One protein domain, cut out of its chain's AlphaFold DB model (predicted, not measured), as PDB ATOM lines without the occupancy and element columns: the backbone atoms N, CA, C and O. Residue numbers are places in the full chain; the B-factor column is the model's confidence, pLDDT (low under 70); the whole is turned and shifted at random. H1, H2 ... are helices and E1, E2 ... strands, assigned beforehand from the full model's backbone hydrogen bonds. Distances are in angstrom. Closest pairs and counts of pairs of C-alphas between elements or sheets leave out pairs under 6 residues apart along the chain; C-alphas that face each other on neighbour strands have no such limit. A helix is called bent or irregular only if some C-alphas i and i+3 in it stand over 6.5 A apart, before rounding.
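What this domain is: This is residues 2 to 60 and 79 to 95 of the 201 residues of the protein "MDD_C domain-containing protein" of Protopolystoma xenopodis (UniProt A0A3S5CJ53). A small, three-stranded antiparallel sheet has one short helix, H3, packed slantwise on one face; H2 packs beside H3 near the edge strand E3, and H1 packs on H2, farther out and off the sheet. The unnamed end, residues 85 to 95, leads to the other end of the domain from H1. The printed part has 76 residues, with three named helices and three named strands in the order E1 H1 H2 H3 E2 E3; the sheet's order is E1 E2 E3, and the class is mixed, helices and strands. The whole is compact, with a radius of gyration of the C-alphas of 12.4 A and spans of 37 by 28 by 19 A.

How they stand to each other: Start at the inner strand, E2, residues 53 to 58. On one side of it is edge strand E1, residues 8 to 10, antiparallel at 153 degrees; look for N 10 and O 53, 2.9 A apart, within hydrogen-bond range. On the other side is edge strand E3, residues 79 to 84, antiparallel at 152 degrees, with N 56 and O 81 2.8 A apart, also within range. H3, residues 44 to 50, is on the sheet and over E2, at a height over the sheet of 6.6 A; it runs slantwise to the strands, at 40 degrees to E2 on the local plane. The closest C-alphas of H3 and E2 are those of Arg 48 and Val 55, 5.7 A apart. H2, residues 32 to 42, touches H3, its Cys 36 C-alpha 4.6 A from that of Cys 47, the closest pair; they form a helical hairpin, opposite ways at 37 degrees, only just a steep tilt. H2 and H3 with the sheet E1 E2 E3 make two layers, an arrangement with helices on one face of a sheet. H1, residues 20 to 28, is not on the sheet; it forms a helical hairpin with H2, which it touches at Ala 21 and Ala 39, the closest C-alphas, 5.6 A apart, opposite ways at a steep tilt of 42 degrees. In H1 and H2 every O i to N i+4 pair is within hydrogen-bond range; in H3 0 of 3 are, beside 3 of 4 O i to N i+3 pairs.

Where its parts are: Find C-alpha 8 at (83.914, 13.337, -8.192), where E1 begins; it runs 5.7 A. E2 is 16.3 A long and E3 15.3 A, ending at C-alpha 84, (80.090, 12.803, 2.427). H1 spans 12.0 A, H2 15.6 A from C-alpha 32 at (83.106, 28.559, -0.228), and H3 11.9 A. H3 is only just irregular: C-alphas 44 and 47 are 6.50 A apart.

The domain as a whole: The two C-alphas farthest apart are those of Tyr 28 and Glu 91, at 36.9 A. Residues 61 to 78 are not printed, and C-alphas 60 and 79 are 7.0 A apart across this cut. Of the links printed whole, none is long. The model's confidence is under 70 at residues 2 to 18 and residue 60.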
ATOM      1  N   HIS A   2      75.219  20.936 -19.161       37.38
ATOM      2  CA  HIS A   2      75.422  19.895 -18.150       37.38
ATOM      3  C   HIS A   2      75.435  18.509 -18.786       37.38
ATOM      4  O   HIS A   2      74.455  17.778 -18.761       37.38
ATOM      5  N   ILE A   3      76.579  18.149 -19.350       35.22
ATOM      6  CA  ILE A   3      76.897  16.760 -19.662       35.22
ATOM      7  C   ILE A   3      78.167  16.465 -18.876       35.22
ATOM      8  O   ILE A   3      79.229  16.850 -19.336       35.22
ATOM      9  N   LEU A   4      78.039  15.880 -17.674       36.06
ATOM     10  CA  LEU A   4      78.939  14.859 -17.099       36.06
ATOM     11  C   LEU A   4      79.289  14.947 -15.612       36.06
ATOM     12  O   LEU A   4      79.693  15.984 -15.089       36.06
ATOM     13  N   GLN A   5      79.264  13.739 -15.031       41.22
ATOM     14  CA  GLN A   5      79.822  13.305 -13.751       41.22
ATOM     15  C   GLN A   5      79.239  14.037 -12.547       41.22
ATOM     16  O   GLN A   5      79.779  15.024 -12.058       41.22
ATOM     17  N   PHE A   6      78.129  13.491 -12.052       39.41
ATOM     18  CA  PHE A   6      77.459  13.944 -10.832       39.41
ATOM     19  C   PHE A   6      78.309  13.792  -9.568       39.41
ATOM     20  O   PHE A   6      78.005  14.429  -8.569       39.41
ATOM     21  N   TYR A   7      79.384  13.006  -9.629       45.56
ATOM     22  CA  TYR A   7      80.241  12.719  -8.491       45.56
ATOM     23  C   TYR A   7      81.690  12.765  -8.954       45.56
ATOM     24  O   TYR A   7      82.075  12.048  -9.878       45.56
ATOM     25  N   ILE A   8      82.489  13.624  -8.328       44.31
ATOM     26  CA  ILE A   8      83.914  13.337  -8.192       44.31
ATOM     27  C   ILE A   8      84.046  12.694  -6.821       44.31
ATOM     28  O   ILE A   8      83.605  13.257  -5.823       44.31
ATOM     29  N   LEU A   9      84.593  11.487  -6.812       44.62
ATOM     30  CA  LEU A   9      85.038  10.826  -5.604       44.62
ATOM     31  C   LEU A   9      86.498  11.239  -5.392       44.62
ATOM     32  O   LEU A   9      87.409  10.659  -5.982       44.62
ATOM     33  N   ASN A  10      86.714  12.302  -4.619       43.59
ATOM     34  CA  ASN A  10      88.051  12.755  -4.249       43.59
ATOM     35  C   ASN A  10      88.479  12.011  -2.980       43.59
ATOM     36  O   ASN A  10      88.226  12.464  -1.869       43.59
ATOM     37  N   PHE A  11      89.119  10.850  -3.149       44.53
ATOM     38  CA  PHE A  11      89.723  10.093  -2.036       44.53
ATOM     39  C   PHE A  11      91.160  10.508  -1.722       44.53
ATOM     40  O   PHE A  11      91.799   9.917  -0.854       44.53
ATOM     41  N   LEU A  12      91.697  11.482  -2.452       35.59
ATOM     42  CA  LEU A  12      93.014  12.018  -2.164       35.59
ATOM     43  C   LEU A  12      92.853  13.193  -1.194       35.59
ATOM     44  O   LEU A  12      91.996  14.047  -1.444       35.59
ATOM     45  N   PRO A  13      93.667  13.275  -0.123       37.06
ATOM     46  CA  PRO A  13      93.791  14.518   0.621       37.06
ATOM     47  C   PRO A  13      94.171  15.640  -0.360       37.06
ATOM     48  O   PRO A  13      94.798  15.360  -1.388       37.06
ATOM     49  N   PRO A  14      93.800  16.901  -0.090       39.09
ATOM     50  CA  PRO A  14      94.117  18.018  -0.971       39.09
ATOM     51  C   PRO A  14      95.639  18.192  -1.059       39.09
ATOM     52  O   PRO A  14      96.230  18.890  -0.245       39.09
ATOM     53  N   VAL A  15      96.312  17.545  -2.015       43.31
ATOM     54  CA  VAL A  15      97.761  17.702  -2.191       43.31
ATOM     55  C   VAL A  15      98.127  17.753  -3.671       43.31
ATOM     56  O   VAL A  15      97.957  16.782  -4.402       43.31
ATOM     57  N   ALA A  16      98.629  18.918  -4.095       39.59
ATOM     58  CA  ALA A  16      99.963  19.114  -4.697       39.59
ATOM     59  C   ALA A  16     100.015  20.379  -5.574       39.59
ATOM     60  O   ALA A  16     101.070  20.994  -5.691       39.59
ATOM     61  N   VAL A  17      98.883  20.825  -6.126       44.41
ATOM     62  CA  VAL A  17      98.751  22.150  -6.749       44.41
ATOM     63  C   VAL A  17      97.382  22.708  -6.364       44.41
ATOM     64  O   VAL A  17      96.371  22.188  -6.846       44.41
ATOM     65  N   PRO A  18      97.294  23.714  -5.473       59.00
ATOM     66  CA  PRO A  18      96.012  24.321  -5.162       59.00
ATOM     67  C   PRO A  18      95.445  24.897  -6.458       59.00
ATOM     68  O   PRO A  18      96.088  25.705  -7.131       59.00
ATOM     69  N   HIS A  19      94.244  24.451  -6.830       71.44
ATOM     70  CA  HIS A  19      93.479  25.082  -7.900       71.44
ATOM     71  C   HIS A  19      93.513  26.608  -7.670       71.44
ATOM     72  O   HIS A  19      93.330  27.017  -6.522       71.44
ATOM     73  N   PRO A  20      93.713  27.469  -8.688       83.88
ATOM     74  CA  PRO A  20      93.897  28.910  -8.474       83.88
ATOM     75  C   PRO A  20      92.809  29.559  -7.606       83.88
ATOM     76  O   PRO A  20      93.092  30.456  -6.823       83.88
ATOM     77  N   ALA A  21      91.574  29.051  -7.682       85.50
ATOM     78  CA  ALA A  21      90.478  29.475  -6.806       85.50
ATOM     79  C   ALA A  21      90.763  29.268  -5.304       85.50
ATOM     80  O   ALA A  21      90.393  30.123  -4.515       85.50
ATOM     81  N   VAL A  22      91.451  28.193  -4.904       85.00
ATOM     82  CA  VAL A  22      91.850  27.944  -3.506       85.00
ATOM     83  C   VAL A  22      92.901  28.958  -3.055       85.00
ATOM     84  O   VAL A  22      92.810  29.488  -1.954       85.00
ATOM     85  N   ALA A  23      93.872  29.284  -3.914       86.81
ATOM     86  CA  ALA A  23      94.864  30.314  -3.602       86.81
ATOM     87  C   ALA A  23      94.204  31.695  -3.440       86.81
ATOM     88  O   ALA A  23      94.495  32.421  -2.493       86.81
ATOM     89  N   LEU A  24      93.266  32.032  -4.330       88.06
ATOM     90  CA  LEU A  24      92.504  33.280  -4.266       88.06
ATOM     91  C   LEU A  24      91.555  33.324  -3.064       88.06
ATOM     92  O   LEU A  24      91.384  34.394  -2.491       88.06
ATOM     93  N   LYS A  25      90.995  32.180  -2.653       90.00
ATOM     94  CA  LYS A  25      90.207  32.064  -1.423       90.00
ATOM     95  C   LYS A  25      91.010  32.522  -0.213       90.00
ATOM     96  O   LYS A  25      90.518  33.334   0.554       90.00
ATOM     97  N   VAL A  26      92.242  32.030  -0.079       89.62
ATOM     98  CA  VAL A  26      93.139  32.404   1.025       89.62
ATOM     99  C   VAL A  26      93.576  33.865   0.914       89.62
ATOM    100  O   VAL A  26      93.608  34.568   1.916       89.62
ATOM    101  N   LEU A  27      93.899  34.334  -0.295       93.12
ATOM    102  CA  LEU A  27      94.404  35.692  -0.510       93.12
ATOM    103  C   LEU A  27      93.348  36.779  -0.258       93.12
ATOM    104  O   LEU A  27      93.686  37.845   0.247       93.12
ATOM    105  N   TYR A  28      92.096  36.523  -0.640       92.94
ATOM    106  CA  TYR A  28      91.000  37.498  -0.594       92.94
ATOM    107  C   TYR A  28      89.917  37.161   0.437       92.94
ATOM    108  O   TYR A  28      88.862  37.788   0.413       92.94
ATOM    109  N   ASP A  29      90.162  36.178   1.306       91.38
ATOM    110  CA  ASP A  29      89.226  35.705   2.336       91.38
ATOM    111  C   ASP A  29      87.817  35.403   1.783       91.38
ATOM    112  O   ASP A  29      86.792  35.900   2.249       91.38
ATOM    113  N   LEU A  30      87.764  34.616   0.703       88.44
ATOM    114  CA  LEU A  30      86.500  34.271   0.048       88.44
ATOM    115  C   LEU A  30      85.765  33.158   0.805       88.44
ATOM    116  O   LEU A  30      86.362  32.200   1.299       88.44
ATOM    117  N   ASN A  31      84.433  33.216   0.798       89.31
ATOM    118  CA  ASN A  31      83.606  32.093   1.234       89.31
ATOM    119  C   ASN A  31      83.635  30.931   0.209       89.31
ATOM    120  O   ASN A  31      84.112  31.066  -0.928       89.31
ATOM    121  N   ASP A  32      83.122  29.767   0.611       87.25
ATOM    122  CA  ASP A  32      83.106  28.559  -0.228       87.25
ATOM    123  C   ASP A  32      82.264  28.712  -1.499       87.25
ATOM    124  O   ASP A  32      82.667  28.235  -2.565       87.25
ATOM    125  N   ASP A  33      81.142  29.427  -1.426       86.25
ATOM    126  CA  ASP A  33      80.242  29.643  -2.563       86.25
ATOM    127  C   ASP A  33      80.903  30.472  -3.670       86.25
ATOM    128  O   ASP A  33      80.816  30.138  -4.862       86.25
ATOM    129  N   ASP A  34      81.587  31.551  -3.296       87.88
ATOM    130  CA  ASP A  34      82.299  32.421  -4.227       87.88
ATOM    131  C   ASP A  34      83.521  31.693  -4.811       87.88
ATOM    132  O   ASP A  34      83.761  31.751  -6.022       87.88
ATOM    133  N   THR A  35      84.207  30.883  -3.997       88.38
ATOM    134  CA  THR A  35      85.315  30.020  -4.437       88.38
ATOM    135  C   THR A  35      84.852  28.978  -5.462       88.38
ATOM    136  O   THR A  35      85.438  28.849  -6.543       88.38
ATOM    137  N   CYS A  36      83.754  28.269  -5.181       88.56
ATOM    138  CA  CYS A  36      83.148  27.305  -6.101       88.56
ATOM    139  C   CYS A  36      82.669  27.980  -7.390       88.56
ATOM    140  O   CYS A  36      82.850  27.441  -8.487       88.56
ATOM    141  N   THR A  37      82.091  29.178  -7.279       87.12
ATOM    142  CA  THR A  37      81.646  29.975  -8.428       87.12
ATOM    143  C   THR A  37      82.816  30.352  -9.330       87.12
ATOM    144  O   THR A  37      82.706  30.228 -10.554       87.12
ATOM    145  N   MET A  38      83.940  30.768  -8.749       87.50
ATOM    146  CA  MET A  38      85.162  31.069  -9.489       87.50
ATOM    147  C   MET A  38      85.752  29.826 -10.153       87.50
ATOM    148  O   MET A  38      86.036  29.860 -11.353       87.50
ATOM    149  N   ALA A  39      85.873  28.713  -9.422       89.44
ATOM    150  CA  ALA A  39      86.372  27.457  -9.978       89.44
ATOM    151  C   ALA A  39      85.541  27.003 -11.186       89.44
ATOM    152  O   ALA A  39      86.089  26.710 -12.249       89.44
ATOM    153  N   ARG A  40      84.209  27.071 -11.065       87.62
ATOM    154  CA  ARG A  40      83.261  26.738 -12.137       87.62
ATOM    155  C   ARG A  40      83.449  27.583 -13.401       87.62
ATOM    156  O   ARG A  40      83.234  27.071 -14.499       87.62
ATOM    157  N   ARG A  41      83.798  28.870 -13.266       85.75
ATOM    158  CA  ARG A  41      84.020  29.776 -14.412       85.75
ATOM    159  C   ARG A  41      85.265  29.401 -15.216       85.75
ATOM    160  O   ARG A  41      85.243  29.562 -16.430       85.75
ATOM    161  N   GLY A  42      86.309  28.893 -14.559       84.12
ATOM    162  CA  GLY A  42      87.495  28.369 -15.240       84.12
ATOM    163  C   GLY A  42      87.230  27.008 -15.885       84.12
ATOM    164  O   GLY A  42      87.483  26.809 -17.070       84.12
ATOM    165  N   SER A  43      86.664  26.078 -15.115       83.06
ATOM    166  CA  SER A  43      86.236  24.763 -15.595       83.06
ATOM    167  C   SER A  43      85.038  24.279 -14.788       83.06
ATOM    168  O   SER A  43      85.088  24.217 -13.562       83.06
ATOM    169  N   GLY A  44      83.960  23.888 -15.472       84.38
ATOM    170  CA  GLY A  44      82.697  23.539 -14.816       84.38
ATOM    171  C   GLY A  44      82.837  22.459 -13.739       84.38
ATOM    172  O   GLY A  44      82.251  22.593 -12.674       84.38
ATOM    173  N   SER A  45      83.644  21.421 -13.978       86.69
ATOM    174  CA  SER A  45      83.867  20.340 -13.010       86.69
ATOM    175  C   SER A  45      84.791  20.718 -11.852       86.69
ATOM    176  O   SER A  45      84.733  20.061 -10.816       86.69
ATOM    177  N   ALA A  46      85.614  21.765 -11.991       87.25
ATOM    178  CA  ALA A  46      86.604  22.138 -10.982       87.25
ATOM    179  C   ALA A  46      85.968  22.585  -9.662       87.25
ATOM    180  O   ALA A  46      86.583  22.430  -8.613       87.25
ATOM    181  N   CYS A  47      84.724  23.075  -9.681       88.44
ATOM    182  CA  CYS A  47      84.019  23.428  -8.451       88.44
ATOM    183  C   CYS A  47      83.823  22.231  -7.509       88.44
ATOM    184  O   CYS A  47      83.862  22.400  -6.298       88.44
ATOM    185  N   ARG A  48      83.707  21.006  -8.041       88.94
ATOM    186  CA  ARG A  48      83.589  19.790  -7.222       88.94
ATOM    187  C   ARG A  48      84.896  19.390  -6.537       88.94
ATOM    188  O   ARG A  48      84.870  18.561  -5.638       88.94
ATOM    189  N   SER A  49      86.024  19.970  -6.940       89.06
ATOM    190  CA  SER A  49      87.322  19.749  -6.299       89.06
ATOM    191  C   SER A  49      87.601  20.721  -5.154       89.06
ATOM    192  O   SER A  49      88.693  20.690  -4.599       89.06
ATOM    193  N   MET A  50      86.650  21.599  -4.808       87.50
ATOM    194  CA  MET A  50      86.792  22.496  -3.653       87.50
ATOM    195  C   MET A  50      86.560  21.773  -2.319       87.50
ATOM    196  O   MET A  50      86.945  22.293  -1.278       87.50
ATOM    197  N   PHE A  51      85.995  20.564  -2.359       87.69
ATOM    198  CA  PHE A  51      85.737  19.720  -1.195       87.69
ATOM    199  C   PHE A  51      86.321  18.309  -1.397       87.69
ATOM    200  O   PHE A  51      86.468  17.837  -2.531       87.69
ATOM    201  N   GLY A  52      86.649  17.640  -0.287       86.69
ATOM    202  CA  GLY A  52      87.053  16.229  -0.259       86.69
ATOM    203  C   GLY A  52      85.859  15.270  -0.330       86.69
ATOM    204  O   GLY A  52      84.705  15.683  -0.212       86.69
ATOM    205  N   GLY A  53      86.119  13.976  -0.507       90.00
ATOM    206  CA  GLY A  53      85.089  12.940  -0.445       90.00
ATOM    207  C   GLY A  53      84.119  12.945  -1.628       90.00
ATOM    208  O   GLY A  53      84.533  12.994  -2.790       90.00
ATOM    209  N   CYS A  54      82.824  12.816  -1.333       91.62
ATOM    210  CA  CYS A  54      81.745  12.747  -2.317       91.62
ATOM    211  C   CYS A  54      81.098  14.122  -2.484       91.62
ATOM    212  O   CYS A  54      80.448  14.614  -1.563       91.62
ATOM    213  N   VAL A  55      81.219  14.712  -3.673       91.56
ATOM    214  CA  VAL A  55      80.744  16.079  -3.933       91.56
ATOM    215  C   VAL A  55      79.700  16.096  -5.039       91.56
ATOM    216  O   VAL A  55      79.920  15.538  -6.119       91.56
ATOM    217  N   ARG A  56      78.593  16.793  -4.784       89.94
ATOM    218  CA  ARG A  56      77.499  17.015  -5.725       89.94
ATOM    219  C   ARG A  56      77.560  18.423  -6.295       89.94
ATOM    220  O   ARG A  56      77.755  19.395  -5.574       89.94
ATOM    221  N   TRP A  57      77.347  18.533  -7.603       89.75
ATOM    222  CA  TRP A  57      77.112  19.810  -8.272       89.75
ATOM    223  C   TRP A  57      75.703  19.830  -8.853       89.75
ATOM    224  O   TRP A  57      75.412  19.118  -9.816       89.75
ATOM    225  N   SER A  58      74.848  20.669  -8.278       86.69
ATOM    226  CA  SER A  58      73.471  20.856  -8.717       86.69
ATOM    227  C   SER A  58      73.371  22.088  -9.628       86.69
ATOM    228  O   SER A  58      73.895  23.166  -9.294       86.69
ATOM    229  N   PRO A  59      72.735  21.960 -10.809       75.62
ATOM    230  CA  PRO A  59      72.485  23.103 -11.672       75.62
ATOM    231  C   PRO A  59      71.540  24.082 -10.975       75.62
ATOM    232  O   PRO A  59      70.796  23.723 -10.064       75.62
ATOM    233  N   GLN A  60      71.567  25.333 -11.417       66.88
ATOM    234  CA  GLN A  60      70.591  26.314 -10.967       66.88
ATOM    235  C   GLN A  60      69.171  25.836 -11.337       66.88
ATOM    236  O   GLN A  60      68.983  25.372 -12.468       66.88
ATOM    237  N   ILE A  79      74.663  25.137  -7.115       83.88
ATOM    238  CA  ILE A  79      75.019  24.718  -5.754       83.88
ATOM    239  C   ILE A  79      76.065  23.606  -5.824       83.88
ATOM    240  O   ILE A  79      75.942  22.691  -6.642       83.88
ATOM    241  N   VAL A  80      77.096  23.691  -4.984       89.31
ATOM    242  CA  VAL A  80      78.103  22.640  -4.809       89.31
ATOM    243  C   VAL A  80      78.096  22.228  -3.349       89.31
ATOM    244  O   VAL A  80      78.242  23.074  -2.478       89.31
ATOM    245  N   GLU A  81      77.910  20.941  -3.096       89.56
ATOM    246  CA  GLU A  81      77.719  20.407  -1.751       89.56
ATOM    247  C   GLU A  81      78.601  19.178  -1.545       89.56
ATOM    248  O   GLU A  81      78.626  18.266  -2.377       89.56
ATOM    249  N   GLN A  82      79.323  19.149  -0.426       91.62
ATOM    250  CA  GLN A  82      79.969  17.934   0.052       91.62
ATOM    251  C   GLN A  82      78.903  17.044   0.696       91.62
ATOM    252  O   GLN A  82      78.404  17.349   1.772       91.62
ATOM    253  N   LEU A  83      78.563  15.937   0.040       91.88
ATOM    254  CA  LEU A  83      77.577  14.984   0.551       91.88
ATOM    255  C   LEU A  83      78.159  14.130   1.676       91.88
ATOM    256  O   LEU A  83      77.507  13.885   2.684       91.88
ATOM    257  N   PHE A  84      79.392  13.661   1.478       93.56
ATOM    258  CA  PHE A  84      80.090  12.803   2.427       93.56
ATOM    259  C   PHE A  84      81.584  13.143   2.447       93.56
ATOM    260  O   PHE A  84      82.158  13.343   1.371       93.56
ATOM    261  N   PRO A  85      82.238  13.169   3.620       93.75
ATOM    262  CA  PRO A  85      83.684  13.355   3.704       93.75
ATOM    263  C   PRO A  85      84.437  12.142   3.140       93.75
ATOM    264  O   PRO A  85      83.885  11.051   2.986       93.75
ATOM    265  N   GLU A  86      85.725  12.299   2.858       88.62
ATOM    266  CA  GLU A  86      86.614  11.234   2.374       88.62
ATOM    267  C   GLU A  86      86.717  10.040   3.336       88.62
ATOM    268  O   GLU A  86      86.955   8.911   2.909       88.62
ATOM    269  N   THR A  87      86.463  10.267   4.627       93.50
ATOM    270  CA  THR A  87      86.420   9.237   5.674       93.50
ATOM    271  C   THR A  87      85.124   8.425   5.678       93.50
ATOM    272  O   THR A  87      85.033   7.432   6.398       93.50
ATOM    273  N   HIS A  88      84.118   8.806   4.881       95.44
ATOM    274  CA  HIS A  88      82.822   8.123   4.857       95.44
ATOM    275  C   HIS A  88      82.902   6.705   4.308       95.44
ATOM    276  O   HIS A  88      82.146   5.859   4.762       95.44
ATOM    277  N   TRP A  89      83.774   6.419   3.341       95.81
ATOM    278  CA  TRP A  89      83.889   5.074   2.769       95.81
ATOM    279  C   TRP A  89      85.356   4.703   2.514       95.81
ATOM    280  O   TRP A  89      85.806   4.663   1.366       95.81
ATOM    281  N   PRO A  90      86.124   4.445   3.587       93.75
ATOM    282  CA  PRO A  90      87.571   4.291   3.526       93.75
ATOM    283  C   PRO A  90      88.025   2.988   2.872       93.75
ATOM    284  O   PRO A  90      89.223   2.819   2.683       93.75
ATOM    285  N   GLU A  91      87.134   2.061   2.518       95.44
ATOM    286  CA  GLU A  91      87.423   0.847   1.744       95.44
ATOM    287  C   GLU A  91      87.275   1.062   0.232       95.44
ATOM    288  O   GLU A  91      87.826   0.291  -0.557       95.44
ATOM    289  N   LEU A  92      86.559   2.108  -0.197       93.56
ATOM    290  CA  LEU A  92      86.374   2.410  -1.612       93.56
ATOM    291  C   LEU A  92      87.706   2.891  -2.209       93.56
ATOM    292  O   LEU A  92      88.397   3.752  -1.661       93.56
ATOM    293  N   ARG A  93      88.124   2.277  -3.316       93.12
ATOM    294  CA  ARG A  93      89.398   2.560  -3.993       93.12
ATOM    295  C   ARG A  93      89.139   2.971  -5.433       93.12
ATOM    296  O   ARG A  93      88.274   2.406  -6.096       93.12
ATOM    297  N   ILE A  94      89.930   3.924  -5.917       92.00
ATOM    298  CA  ILE A  94      89.951   4.336  -7.321       92.00
ATOM    299  C   ILE A  94      91.316   3.988  -7.895       92.00
ATOM    300  O   ILE A  94      92.344   4.313  -7.308       92.00
ATOM    301  N   ILE A  95      91.308   3.349  -9.061       92.25
ATOM    302  CA  ILE A  95      92.505   3.045  -9.839       92.25
ATOM    303  C   ILE A  95      92.331   3.710 -11.201       92.25
ATOM    304  O   ILE A  95      91.294   3.549 -11.844       92.25
TER     305      ILE A  95